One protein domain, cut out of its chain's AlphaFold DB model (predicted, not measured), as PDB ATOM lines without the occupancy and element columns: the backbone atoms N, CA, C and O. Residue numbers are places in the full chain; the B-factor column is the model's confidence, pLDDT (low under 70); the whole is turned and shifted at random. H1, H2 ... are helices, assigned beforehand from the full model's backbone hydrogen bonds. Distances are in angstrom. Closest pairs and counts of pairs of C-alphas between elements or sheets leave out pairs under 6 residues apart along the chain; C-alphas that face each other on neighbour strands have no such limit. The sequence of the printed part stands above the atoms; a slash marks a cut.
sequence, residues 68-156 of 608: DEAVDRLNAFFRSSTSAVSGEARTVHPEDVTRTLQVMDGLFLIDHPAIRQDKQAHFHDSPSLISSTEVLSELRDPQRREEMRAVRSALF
ATOM      1  N   ASP A  68     242.523 239.997 219.038       88.31
ATOM      2  CA  ASP A  68     243.224 240.800 220.050       88.31
ATOM      3  C   ASP A  68     243.656 242.166 219.495       88.31
ATOM      4  O   ASP A  68     243.421 243.202 220.113       88.31
ATOM      5  N   GLU A  69     244.191 242.194 218.267       90.81
ATOM      6  CA  GLU A  69     244.580 243.443 217.604       90.81
ATOM      7  C   GLU A  69     243.368 244.348 217.333       90.81
ATOM      8  O   GLU A  69     243.431 245.564 217.541       90.81
ATOM      9  N   ALA A  70     242.255 243.774 216.869       88.69
ATOM     10  CA  ALA A  70     241.037 244.530 216.605       88.69
ATOM     11  C   ALA A  70     240.461 245.135 217.895       88.69
ATOM     12  O   ALA A  70     240.100 246.315 217.923       88.69
ATOM     13  N   VAL A  71     240.426 244.344 218.970       86.56
ATOM     14  CA  VAL A  71     239.968 244.766 220.299       86.56
ATOM     15  C   VAL A  71     240.856 245.878 220.850       86.56
ATOM     16  O   VAL A  71     240.341 246.909 221.281       86.56
ATOM     17  N   ASP A  72     242.178 245.726 220.790       88.00
ATOM     18  CA  ASP A  72     243.119 246.722 221.306       88.00
ATOM     19  C   ASP A  72     242.988 248.067 220.593       88.00
ATOM     20  O   ASP A  72     242.947 249.119 221.242       88.00
ATOM     21  N   ARG A  73     242.862 248.044 219.260       90.75
ATOM     22  CA  ARG A  73     242.678 249.255 218.448       90.75
ATOM     23  C   ARG A  73     241.358 249.957 218.753       90.75
ATOM     24  O   ARG A  73     241.354 251.175 218.928       90.75
ATOM     25  N   LEU A  74     240.254 249.214 218.845       88.94
ATOM     26  CA  LEU A  74     238.949 249.790 219.186       88.94
ATOM     27  C   LEU A  74     238.924 250.340 220.608       88.94
ATOM     28  O   LEU A  74     238.479 251.463 220.824       88.94
ATOM     29  N   ASN A  75     239.472 249.603 221.573       86.62
ATOM     30  CA  ASN A  75     239.562 250.071 222.949       86.62
ATOM     31  C   ASN A  75     240.439 251.322 223.066       86.62
ATOM     32  O   ASN A  75     240.122 252.223 223.837       86.62
ATOM     33  N   ALA A  76     241.540 251.412 222.312       87.31
ATOM     34  CA  ALA A  76     242.344 252.631 222.251       87.31
ATOM     35  C   ALA A  76     241.534 253.817 221.697       87.31
ATOM     36  O   ALA A  76     241.582 254.903 222.273       87.31
ATOM     37  N   PHE A  77     240.740 253.590 220.648       89.38
ATOM     38  CA  PHE A  77     239.846 254.599 220.084       89.38
ATOM     39  C   PHE A  77     238.773 255.052 221.094       89.38
ATOM     40  O   PHE A  77     238.672 256.247 221.367       89.38
ATOM     41  N   PHE A  78     238.067 254.128 221.752       84.62
ATOM     42  CA  PHE A  78     237.045 254.451 222.763       84.62
ATOM     43  C   PHE A  78     237.613 255.055 224.063       84.62
ATOM     44  O   PHE A  78     236.923 255.747 224.806       84.62
ATOM     45  N   ARG A  79     238.890 254.819 224.385       77.06
ATOM     46  CA  ARG A  79     239.567 255.510 225.502       77.06
ATOM     47  C   ARG A  79     239.954 256.943 225.152       77.06
ATOM     48  O   ARG A  79     240.045 257.783 226.036       77.06
ATOM     49  N   SER A  80     240.189 257.237 223.876       63.44
ATOM     50  CA  SER A  80     240.471 258.608 223.437       63.44
ATOM     51  C   SER A  80     239.222 259.497 223.409       63.44
ATOM     52  O   SER A  80     239.351 260.714 223.489       63.44
ATOM     53  N   SER A  81     238.021 258.901 223.355       55.94
ATOM     54  CA  SER A  81     236.734 259.610 223.400       55.94
ATOM     55  C   SER A  81     236.246 259.924 224.820       55.94
ATOM     56  O   SER A  81     235.393 260.791 224.977       55.94
ATOM     57  N   THR A  82     236.760 259.256 225.865       48.41
ATOM     58  CA  THR A  82     236.286 259.403 227.258       48.41
ATOM     59  C   THR A  82     237.374 259.065 228.290       48.41
ATOM     60  O   THR A  82     238.128 258.108 228.145       48.41
ATOM     61  N   SER A  83     237.448 259.827 229.383       38.53
ATOM     62  CA  SER A  83     238.459 259.671 230.439       38.53
ATOM     63  C   SER A  83     238.186 258.470 231.374       38.53
ATOM     64  O   SER A  83     237.671 258.675 232.471       38.53
ATOM     65  N   ALA A  84     238.513 257.224 230.994       34.91
ATOM     66  CA  ALA A  84     238.491 256.081 231.930       34.91
ATOM     67  C   ALA A  84     239.409 254.885 231.556       34.91
ATOM     68  O   ALA A  84     239.791 254.691 230.404       34.91
ATOM     69  N   VAL A  85     239.768 254.113 232.594       38.44
ATOM     70  CA  VAL A  85     240.926 253.202 232.760       38.44
ATOM     71  C   VAL A  85     240.702 251.767 232.228       38.44
ATOM     72  O   VAL A  85     239.580 251.304 232.069       38.44
ATOM     73  N   SER A  86     241.814 251.082 231.932       37.31
ATOM     74  CA  SER A  86     241.993 249.761 231.302       37.31
ATOM     75  C   SER A  86     241.492 248.532 232.079       37.31
ATOM     76  O   SER A  86     241.686 248.476 233.291       37.31
ATOM     77  N   GLY A  87     241.070 247.475 231.362       39.56
ATOM     78  CA  GLY A  87     241.208 246.088 231.846       39.56
ATOM     79  C   GLY A  87     240.233 245.038 231.299       39.56
ATOM     80  O   GLY A  87     240.616 243.881 231.185       39.56
ATOM     81  N   GLU A  88     239.016 245.420 230.908       35.00
ATOM     82  CA  GLU A  88     237.987 244.503 230.383       35.00
ATOM     83  C   GLU A  88     237.374 245.052 229.086       35.00
ATOM     84  O   GLU A  88     237.506 246.244 228.790       35.00
ATOM     85  N   ALA A  89     236.731 244.187 228.289       43.84
ATOM     86  CA  ALA A  89     235.994 244.599 227.096       43.84
ATOM     87  C   ALA A  89     234.921 245.618 227.501       43.84
ATOM     88  O   ALA A  89     233.951 245.288 228.182       43.84
ATOM     89  N   ARG A  90     235.144 246.881 227.138       61.91
ATOM     90  CA  ARG A  90     234.310 247.994 227.579       61.91
ATOM     91  C   ARG A  90     232.938 247.927 226.906       61.91
ATOM     92  O   ARG A  90     232.846 247.671 225.707       61.91
ATOM     93  N   THR A  91     231.885 248.225 227.662       69.25
ATOM     94  CA  THR A  91     230.555 248.517 227.115       69.25
ATOM     95  C   THR A  91     230.652 249.682 226.127       69.25
ATOM     96  O   THR A  91     231.167 250.742 226.471       69.25
ATOM     97  N   VAL A  92     230.177 249.493 224.897       81.31
ATOM     98  CA  VAL A  92     230.123 250.566 223.893       81.31
ATOM     99  C   VAL A  92     229.000 251.529 224.274       81.31
ATOM    100  O   VAL A  92     227.838 251.119 224.317       81.31
ATOM    101  N   HIS A  93     229.338 252.790 224.546       88.19
ATOM    102  CA  HIS A  93     228.369 253.818 224.934       88.19
ATOM    103  C   HIS A  93     227.788 254.567 223.717       88.19
ATOM    104  O   HIS A  93     228.402 254.561 222.642       88.19
ATOM    105  N   PRO A  94     226.639 255.256 223.855       90.38
ATOM    106  CA  PRO A  94     226.062 256.086 222.792       90.38
ATOM    107  C   PRO A  94     227.033 257.108 222.188       90.38
ATOM    108  O   PRO A  94     227.003 257.358 220.980       90.38
ATOM    109  N   GLU A  95     227.924 257.683 222.994       91.31
ATOM    110  CA  GLU A  95     228.947 258.631 222.546       91.31
ATOM    111  C   GLU A  95     230.015 257.946 221.687       91.31
ATOM    112  O   GLU A  95     230.439 258.501 220.672       91.31
ATOM    113  N   ASP A  96     230.402 256.717 222.040       92.12
ATOM    114  CA  ASP A  96     231.338 255.913 221.250       92.12
ATOM    115  C   ASP A  96     230.724 255.553 219.893       92.12
ATOM    116  O   ASP A  96     231.394 255.653 218.861       92.12
ATOM    117  N   VAL A  97     229.434 255.202 219.867       93.81
ATOM    118  CA  VAL A  97     228.682 254.966 218.625       93.81
ATOM    119  C   VAL A  97     228.649 256.232 217.776       93.81
ATOM    120  O   VAL A  97     229.054 256.197 216.614       93.81
ATOM    121  N   THR A  98     228.234 257.353 218.364       94.12
ATOM    122  CA  THR A  98     228.153 258.663 217.700       94.12
ATOM    123  C   THR A  98     229.489 259.020 217.057       94.12
ATOM    124  O   THR A  98     229.562 259.276 215.852       94.12
ATOM    125  N   ARG A  99     230.568 258.970 217.842       92.94
ATOM    126  CA  ARG A  99     231.915 259.313 217.393       92.94
ATOM    127  C   ARG A  99     232.416 258.363 216.310       92.94
ATOM    128  O   ARG A  99     233.001 258.811 215.324       92.94
ATOM    129  N   THR A 100     232.173 257.062 216.460       94.25
ATOM    130  CA  THR A 100     232.546 256.070 215.443       94.25
ATOM    131  C   THR A 100     231.853 256.372 214.123       94.25
ATOM    132  O   THR A 100     232.515 256.437 213.091       94.25
ATOM    133  N   LEU A 101     230.536 256.596 214.141       94.69
ATOM    134  CA  LEU A 101     229.761 256.865 212.930       94.69
ATOM    135  C   LEU A 101     230.197 258.164 212.246       94.69
ATOM    136  O   LEU A 101     230.344 258.166 211.027       94.69
ATOM    137  N   GLN A 102     230.495 259.221 213.009       93.12
ATOM    138  CA  GLN A 102     231.081 260.447 212.460       93.12
ATOM    139  C   GLN A 102     232.426 260.176 211.766       93.12
ATOM    140  O   GLN A 102     232.665 260.665 210.667       93.12
ATOM    141  N   VAL A 103     233.311 259.370 212.361       92.94
ATOM    142  CA  VAL A 103     234.592 259.012 211.727       92.94
ATOM    143  C   VAL A 103     234.376 258.186 210.455       92.94
ATOM    144  O   VAL A 103     235.012 258.462 209.437       92.94
ATOM    145  N   MET A 104     233.478 257.193 210.480       93.38
ATOM    146  CA  MET A 104     233.175 256.364 209.303       93.38
ATOM    147  C   MET A 104     232.622 257.202 208.152       93.38
ATOM    148  O   MET A 104     233.023 257.022 206.999       93.38
ATOM    149  N   ASP A 105     231.741 258.143 208.476       90.69
ATOM    150  CA  ASP A 105     231.198 259.103 207.531       90.69
ATOM    151  C   ASP A 105     232.284 260.020 206.951       90.69
ATOM    152  O   ASP A 105     232.411 260.148 205.733       90.69
ATOM    153  N   GLY A 106     233.140 260.589 207.802       89.25
ATOM    154  CA  GLY A 106     234.210 261.489 207.377       89.25
ATOM    155  C   GLY A 106     235.230 260.796 206.474       89.25
ATOM    156  O   GLY A 106     235.660 261.363 205.466       89.25
ATOM    157  N   LEU A 107     235.573 259.540 206.782       89.19
ATOM    158  CA  LEU A 107     236.416 258.707 205.924       89.19
ATOM    159  C   LEU A 107     235.774 258.479 204.553       89.19
ATOM    160  O   LEU A 107     236.463 258.595 203.541       89.19
ATOM    161  N   PHE A 108     234.469 258.190 204.500       87.94
ATOM    162  CA  PHE A 108     233.752 258.039 203.233       87.94
ATOM    163  C   PHE A 108     233.830 259.319 202.393       87.94
ATOM    164  O   PHE A 108     234.173 259.258 201.210       87.94
ATOM    165  N   LEU A 109     233.566 260.476 203.007       82.19
ATOM    166  CA  LEU A 109     233.589 261.770 202.323       82.19
ATOM    167  C   LEU A 109     234.975 262.097 201.743       82.19
ATOM    168  O   LEU A 109     235.074 262.619 200.635       82.19
ATOM    169  N   ILE A 110     236.052 261.766 202.457       81.12
ATOM    170  CA  ILE A 110     237.425 262.063 202.022       81.12
ATOM    171  C   ILE A 110     237.939 261.073 200.970       81.12
ATOM    172  O   ILE A 110     238.650 261.470 200.040       81.12
ATOM    173  N   ASP A 111     237.624 259.786 201.125       81.25
ATOM    174  CA  ASP A 111     238.178 258.731 200.278       81.25
ATOM    175  C   ASP A 111     237.431 258.595 198.944       81.25
ATOM    176  O   ASP A 111     238.021 258.138 197.961       81.25
ATOM    177  N   HIS A 112     236.157 259.001 198.869       76.31
ATOM    178  CA  HIS A 112     235.360 258.790 197.665       76.31
ATOM    179  C   HIS A 112     235.856 259.662 196.488       76.31
ATOM    180  O   HIS A 112     235.765 260.893 196.546       76.31
ATOM    181  N   PRO A 113     236.301 259.068 195.360       67.44
ATOM    182  CA  PRO A 113     236.922 259.806 194.254       67.44
ATOM    183  C   PRO A 113     236.041 260.913 193.671       67.44
ATOM    184  O   PRO A 113     236.542 261.987 193.359       67.44
ATOM    185  N   ALA A 114     234.726 260.673 193.573       64.56
ATOM    186  CA  ALA A 114     233.776 261.667 193.073       64.56
ATOM    187  C   ALA A 114     233.629 262.885 194.004       64.56
ATOM    188  O   ALA A 114     233.390 263.976 193.514       64.56
ATOM    189  N   ILE A 115     233.818 262.725 195.319       66.56
ATOM    190  CA  ILE A 115     233.795 263.845 196.278       66.56
ATOM    191  C   ILE A 115     235.144 264.569 196.262       66.56
ATOM    192  O   ILE A 115     235.215 265.786 196.363       66.56
ATOM    193  N   ARG A 116     236.236 263.821 196.070       58.47
ATOM    194  CA  ARG A 116     237.596 264.368 195.998       58.47
ATOM    195  C   ARG A 116     237.860 265.186 194.726       58.47
ATOM    196  O   ARG A 116     238.685 266.097 194.760       58.47
ATOM    197  N   GLN A 117     237.232 264.821 193.607       52.03
ATOM    198  CA  GLN A 117     237.422 265.463 192.300       52.03
ATOM    199  C   GLN A 117     236.417 266.583 192.026       52.03
ATOM    200  O   GLN A 117     236.748 267.525 191.307       52.03
ATOM    201  N   ASP A 118     235.213 266.488 192.585       47.34
ATOM    202  CA  ASP A 118     234.169 267.474 192.369       47.34
ATOM    203  C   ASP A 118     234.241 268.544 193.464       47.34
ATOM    204  O   ASP A 118     234.262 268.246 194.656       47.34
ATOM    205  N   LYS A 119     234.286 269.818 193.072       44.38
ATOM    206  CA  LYS A 119     234.218 270.963 193.992       44.38
ATOM    207  C   LYS A 119     232.792 271.111 194.549       44.38
ATOM    208  O   LYS A 119     232.230 272.203 194.514       44.38
ATOM    209  N   GLN A 120     232.169 270.031 195.020       49.47
ATOM    210  CA  GLN A 120     230.820 270.055 195.579       49.47
ATOM    211  C   GLN A 120     230.865 270.651 196.985       49.47
ATOM    212  O   GLN A 120     230.844 269.951 197.993       49.47
ATOM    213  N   ALA A 121     230.894 271.983 197.029       46.03
ATOM    214  CA  ALA A 121     230.753 272.796 198.234       46.03
ATOM    215  C   ALA A 121     229.469 272.480 199.039       46.03
ATOM    216  O   ALA A 121     229.386 272.825 200.208       46.03
ATOM    217  N   HIS A 122     228.498 271.779 198.445       50.38
ATOM    218  CA  HIS A 122     227.166 271.550 199.009       50.38
ATOM    219  C   HIS A 122     227.064 270.419 200.047       50.38
ATOM    220  O   HIS A 122     226.056 270.339 200.740       50.38
ATOM    221  N   PHE A 123     228.086 269.568 200.215       52.16
ATOM    222  CA  PHE A 123     228.095 268.575 201.304       52.16
ATOM    223  C   PHE A 123     228.382 269.189 202.681       52.16
ATOM    224  O   PHE A 123     228.244 268.501 203.684       52.16
ATOM    225  N   HIS A 124     228.807 270.452 202.753       50.59
ATOM    226  CA  HIS A 124     229.190 271.090 204.013       50.59
ATOM    227  C   HIS A 124     228.059 271.888 204.681       50.59
ATOM    228  O   HIS A 124     228.192 272.214 205.857       50.59
ATOM    229  N   ASP A 125     226.956 272.153 203.969       49.28
ATOM    230  CA  ASP A 125     225.902 273.080 204.419       49.28
ATOM    231  C   ASP A 125     224.600 272.388 204.874       49.28
ATOM    232  O   ASP A 125     223.666 273.062 205.312       49.28
ATOM    233  N   SER A 126     224.506 271.055 204.780       52.88
ATOM    234  CA  SER A 126     223.305 270.315 205.193       52.88
ATOM    235  C   SER A 126     223.383 269.901 206.682       52.88
ATOM    236  O   SER A 126     224.432 269.437 207.127       52.88
ATOM    237  N   PRO A 127     222.332 270.090 207.508       52.88
ATOM    238  CA  PRO A 127     222.419 269.866 208.958       52.88
ATOM    239  C   PRO A 127     222.339 268.395 209.414       52.88
ATOM    240  O   PRO A 127     222.620 268.124 210.582       52.88
ATOM    241  N   SER A 128     221.932 267.446 208.557       65.56
ATOM    242  CA  SER A 128     221.689 266.043 208.953       65.56
ATOM    243  C   SER A 128     222.839 265.086 208.651       65.56
ATOM    244  O   SER A 128     223.401 265.069 207.556       65.56
ATOM    245  N   LEU A 129     223.152 264.232 209.635       70.44
ATOM    246  CA  LEU A 129     224.194 263.197 209.589       70.44
ATOM    247  C   LEU A 129     225.471 263.640 208.858       70.44
ATOM    248  O   LEU A 129     226.019 262.875 208.075       70.44
ATOM    249  N   ILE A 130     225.951 264.866 209.070       71.06
ATOM    250  CA  ILE A 130     227.215 265.345 208.491       71.06
ATOM    251  C   ILE A 130     228.296 265.274 209.546       71.06
ATOM    252  O   ILE A 130     228.109 265.741 210.671       71.06
ATOM    253  N   SER A 131     229.411 264.628 209.198       70.69
ATOM    254  CA  SER A 131     230.594 264.595 210.056       70.69
ATOM    255  C   SER A 131     230.924 265.997 210.553       70.69
ATOM    256  O   SER A 131     230.982 266.936 209.757       70.69
ATOM    257  N   SER A 132     231.160 266.141 211.856       69.50
ATOM    258  CA  SER A 132     231.459 267.448 212.434       69.50
ATOM    259  C   SER A 132     232.701 268.067 211.783       69.50
ATOM    260  O   SER A 132     233.614 267.368 211.322       69.50
ATOM    261  N   THR A 133     232.760 269.400 211.764       71.00
ATOM    262  CA  THR A 133     233.943 270.146 211.300       71.00
ATOM    263  C   THR A 133     235.212 269.693 212.018       71.00
ATOM    264  O   THR A 133     236.271 269.637 211.397       71.00
ATOM    265  N   GLU A 134     235.094 269.301 213.286       79.38
ATOM    266  CA  GLU A 134     236.163 268.713 214.087       79.38
ATOM    267  C   GLU A 134     236.672 267.388 213.498       79.38
ATOM    268  O   GLU A 134     237.857 267.290 213.180       79.38
ATOM    269  N   VAL A 135     235.797 266.403 213.259       84.50
ATOM    270  CA  VAL A 135     236.183 265.101 212.675       84.50
ATOM    271  C   VAL A 135     236.816 265.292 211.302       84.50
ATOM    272  O   VAL A 135     237.867 264.728 211.001       84.50
ATOM    273  N   LEU A 136     236.213 266.137 210.464       82.75
ATOM    274  CA  LEU A 136     236.767 266.436 209.148       82.75
ATOM    275  C   LEU A 136     238.124 267.140 209.248       82.75
ATOM    276  O   LEU A 136     238.987 266.891 208.410       82.75
ATOM    277  N   SER A 137     238.333 268.002 210.248       83.06
ATOM    278  CA  SER A 137     239.621 268.664 210.481       83.06
ATOM    279  C   SER A 137     240.706 267.680 210.913       83.06
ATOM    280  O   SER A 137     241.809 267.739 210.375       83.06
ATOM    281  N   GLU A 138     240.380 266.724 211.783       87.12
ATOM    282  CA  GLU A 138     241.291 265.660 212.208       87.12
ATOM    283  C   GLU A 138     241.702 264.782 211.027       87.12
ATOM    284  O   GLU A 138     242.885 264.537 210.801       87.12
ATOM    285  N   LEU A 139     240.735 264.380 210.203       87.62
ATOM    286  CA  LEU A 139     240.989 263.532 209.045       87.62
ATOM    287  C   LEU A 139     241.751 264.252 207.914       87.62
ATOM    288  O   LEU A 139     242.142 263.601 206.938       87.62
ATOM    289  N   ARG A 140     241.999 265.571 207.995       85.56
ATOM    290  CA  ARG A 140     242.902 266.267 207.055       85.56
ATOM    291  C   ARG A 140     244.351 265.830 207.236       85.56
ATOM    292  O   ARG A 140     245.061 265.781 206.231       85.56
ATOM    293  N   ASP A 141     244.755 265.475 208.453       88.88
ATOM    294  CA  ASP A 141     246.072 264.909 208.730       88.88
ATOM    295  C   ASP A 141     246.171 263.487 208.131       88.88
ATOM    296  O   ASP A 141     245.381 262.607 208.495       88.88
ATOM    297  N   PRO A 142     247.111 263.229 207.196       90.00
ATOM    298  CA  PRO A 142     247.300 261.907 206.604       90.00
ATOM    299  C   PRO A 142     247.563 260.797 207.626       90.00
ATOM    300  O   PRO A 142     247.095 259.679 207.415       90.00
ATOM    301  N   GLN A 143     248.284 261.090 208.714       92.56
ATOM    302  CA  GLN A 143     248.585 260.099 209.743       92.56
ATOM    303  C   GLN A 143     247.314 259.720 210.504       92.56
ATOM    304  O   GLN A 143     246.976 258.540 210.586       92.56
ATOM    305  N   ARG A 144     246.556 260.718 210.977       91.50
ATOM    306  CA  ARG A 144     245.261 260.489 211.639       91.50
ATOM    307  C   ARG A 144     244.275 259.764 210.743       91.50
ATOM    308  O   ARG A 144     243.576 258.863 211.193       91.50
ATOM    309  N   ARG A 145     244.236 260.103 209.455       91.31
ATOM    310  CA  ARG A 145     243.375 259.411 208.494       91.31
ATOM    311  C   ARG A 145     243.705 257.926 208.395       91.31
ATOM    312  O   ARG A 145     242.788 257.110 208.370       91.31
ATOM    313  N   GLU A 146     244.985 257.572 208.348       93.19
ATOM    314  CA  GLU A 146     245.399 256.170 208.304       93.19
ATOM    315  C   GLU A 146     245.090 255.440 209.618       93.19
ATOM    316  O   GLU A 146     244.575 254.321 209.594       93.19
ATOM    317  N   GLU A 147     245.282 256.102 210.763       92.88
ATOM    318  CA  GLU A 147     244.848 255.591 212.071       92.88
ATOM    319  C   GLU A 147     243.338 255.295 212.081       92.88
ATOM    320  O   GLU A 147     242.923 254.199 212.462       92.88
ATOM    321  N   MET A 148     242.504 256.211 211.579       93.88
ATOM    322  CA  MET A 148     241.050 256.018 211.518       93.88
ATOM    323  C   MET A 148     240.626 254.932 210.519       93.88
ATOM    324  O   MET A 148     239.660 254.206 210.766       93.88
ATOM    325  N   ARG A 149     241.362 254.732 209.416       93.00
ATOM    326  CA  ARG A 149     241.148 253.572 208.529       93.00
ATOM    327  C   ARG A 149     241.469 252.255 209.229       93.00
ATOM    328  O   ARG A 149     240.748 251.273 209.027       93.00
ATOM    329  N   ALA A 150     242.504 252.226 210.067       92.19
ATOM    330  CA  ALA A 150     242.807 251.064 210.894       92.19
ATOM    331  C   ALA A 150     241.700 250.809 211.933       92.19
ATOM    332  O   ALA A 150     241.303 249.658 212.106       92.19
ATOM    333  N   VAL A 151     241.135 251.860 212.546       93.31
ATOM    334  CA  VAL A 151     239.964 251.756 213.442       93.31
ATOM    335  C   VAL A 151     238.749 251.184 212.708       93.31
ATOM    336  O   VAL A 151     238.114 250.263 213.216       93.31
ATOM    337  N   ARG A 152     238.448 251.645 211.486       94.19
ATOM    338  CA  ARG A 152     237.370 251.066 210.659       94.19
ATOM    339  C   ARG A 152     237.583 249.573 210.401       94.19
ATOM    340  O   ARG A 152     236.651 248.780 210.515       94.19
ATOM    341  N   SER A 153     238.805 249.183 210.043       93.31
ATOM    342  CA  SER A 153     239.149 247.774 209.828       93.31
ATOM    343  C   SER A 153     238.990 246.950 211.110       93.31
ATOM    344  O   SER A 153     238.445 245.848 211.060       93.31
ATOM    345  N   ALA A 154     239.395 247.506 212.254       93.19
ATOM    346  CA  ALA A 154     239.227 246.891 213.565       93.19
ATOM    347  C   ALA A 154     237.747 246.736 213.953       93.19
ATOM    348  O   ALA A 154     237.362 245.666 214.416       93.19
ATOM    349  N   LEU A 155     236.898 247.737 213.680       95.12
ATOM    350  CA  LEU A 155     235.447 247.686 213.913       95.12
ATOM    351  C   LEU A 155     234.815 246.466 213.242       95.12
ATOM    352  O   LEU A 155     234.137 245.670 213.892       95.12
ATOM    353  N   PHE A 156     235.057 246.306 211.940       95.25
ATOM    354  CA  PHE A 156     234.477 245.204 211.174       95.25
ATOM    355  C   PHE A 156     235.102 243.851 211.516       95.25
ATOM    356  O   PHE A 156     234.402 242.840 211.506       95.25
TER     357      PHE A 156
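AT A GLANCE: This is residues 68 to 156 of the 608 residues of the protein "Radical SAM core domain-containing protein" of Chromera velia CCMP2878 (UniProt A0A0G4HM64). A long helix, H2, makes the middle of an elongated, all-helix domain; H5 and H6 pack across it, H1 packs on residues 150 to 155 of H6, and a loop with short H3 and H4 swings out beyond one end of H2. The 89 printed residues, with six named helices, H1 to H6, and no named strand, are only just compact, close to loose: radius of gyration of the C-alphas 14.2 A, spans 46 by 24 by 20 A.

IN THESE COORDINATES: Find C-alpha 94 at (226.062, 256.086, 222.792); H2 runs 25.7 A to residue 111. H1 is residues 68 to 80, 18.3 A; H3 113 to 117; H4 121 to 124; H5 133 to 138; H6 142 to 156, 21.5 A, ending at (234.477, 245.204, 211.174).

HOW THE PARTS SIT: At the hub, H2, residues 103 to 107 alone touch H6, closest C-alphas Met 104 and Arg 152, 6.9 A, a steep tilt of 59 degrees, opposite ways. H2 touches H5 with residues 102 to 106 alone, closest C-alphas Gly 106 and Leu 136, 5.8 A, only just about perpendicular at 73 degrees. H2 and H3 only just touch, only at the corner, with 3 pairs of C-alphas within 8 A, the closest Leu 109 and Ile 115, 6.4 A. H6 touches H1, closest C-alphas Ala 154 and Ala 70, 4.3 A. H4 touches no helix. Every O i to N i+4 pair is within hydrogen-bond range in H1, H2, H3, H5 and H6; H4 is too short for one.

THE WHOLE: The farthest C-alphas, Gly 87 and Lys 119, are 45.8 A apart. The printed part has no cut; H1 to H2 is a long link. pLDDT is under 70 at residues 80 to 91, 113 to 128 and 132.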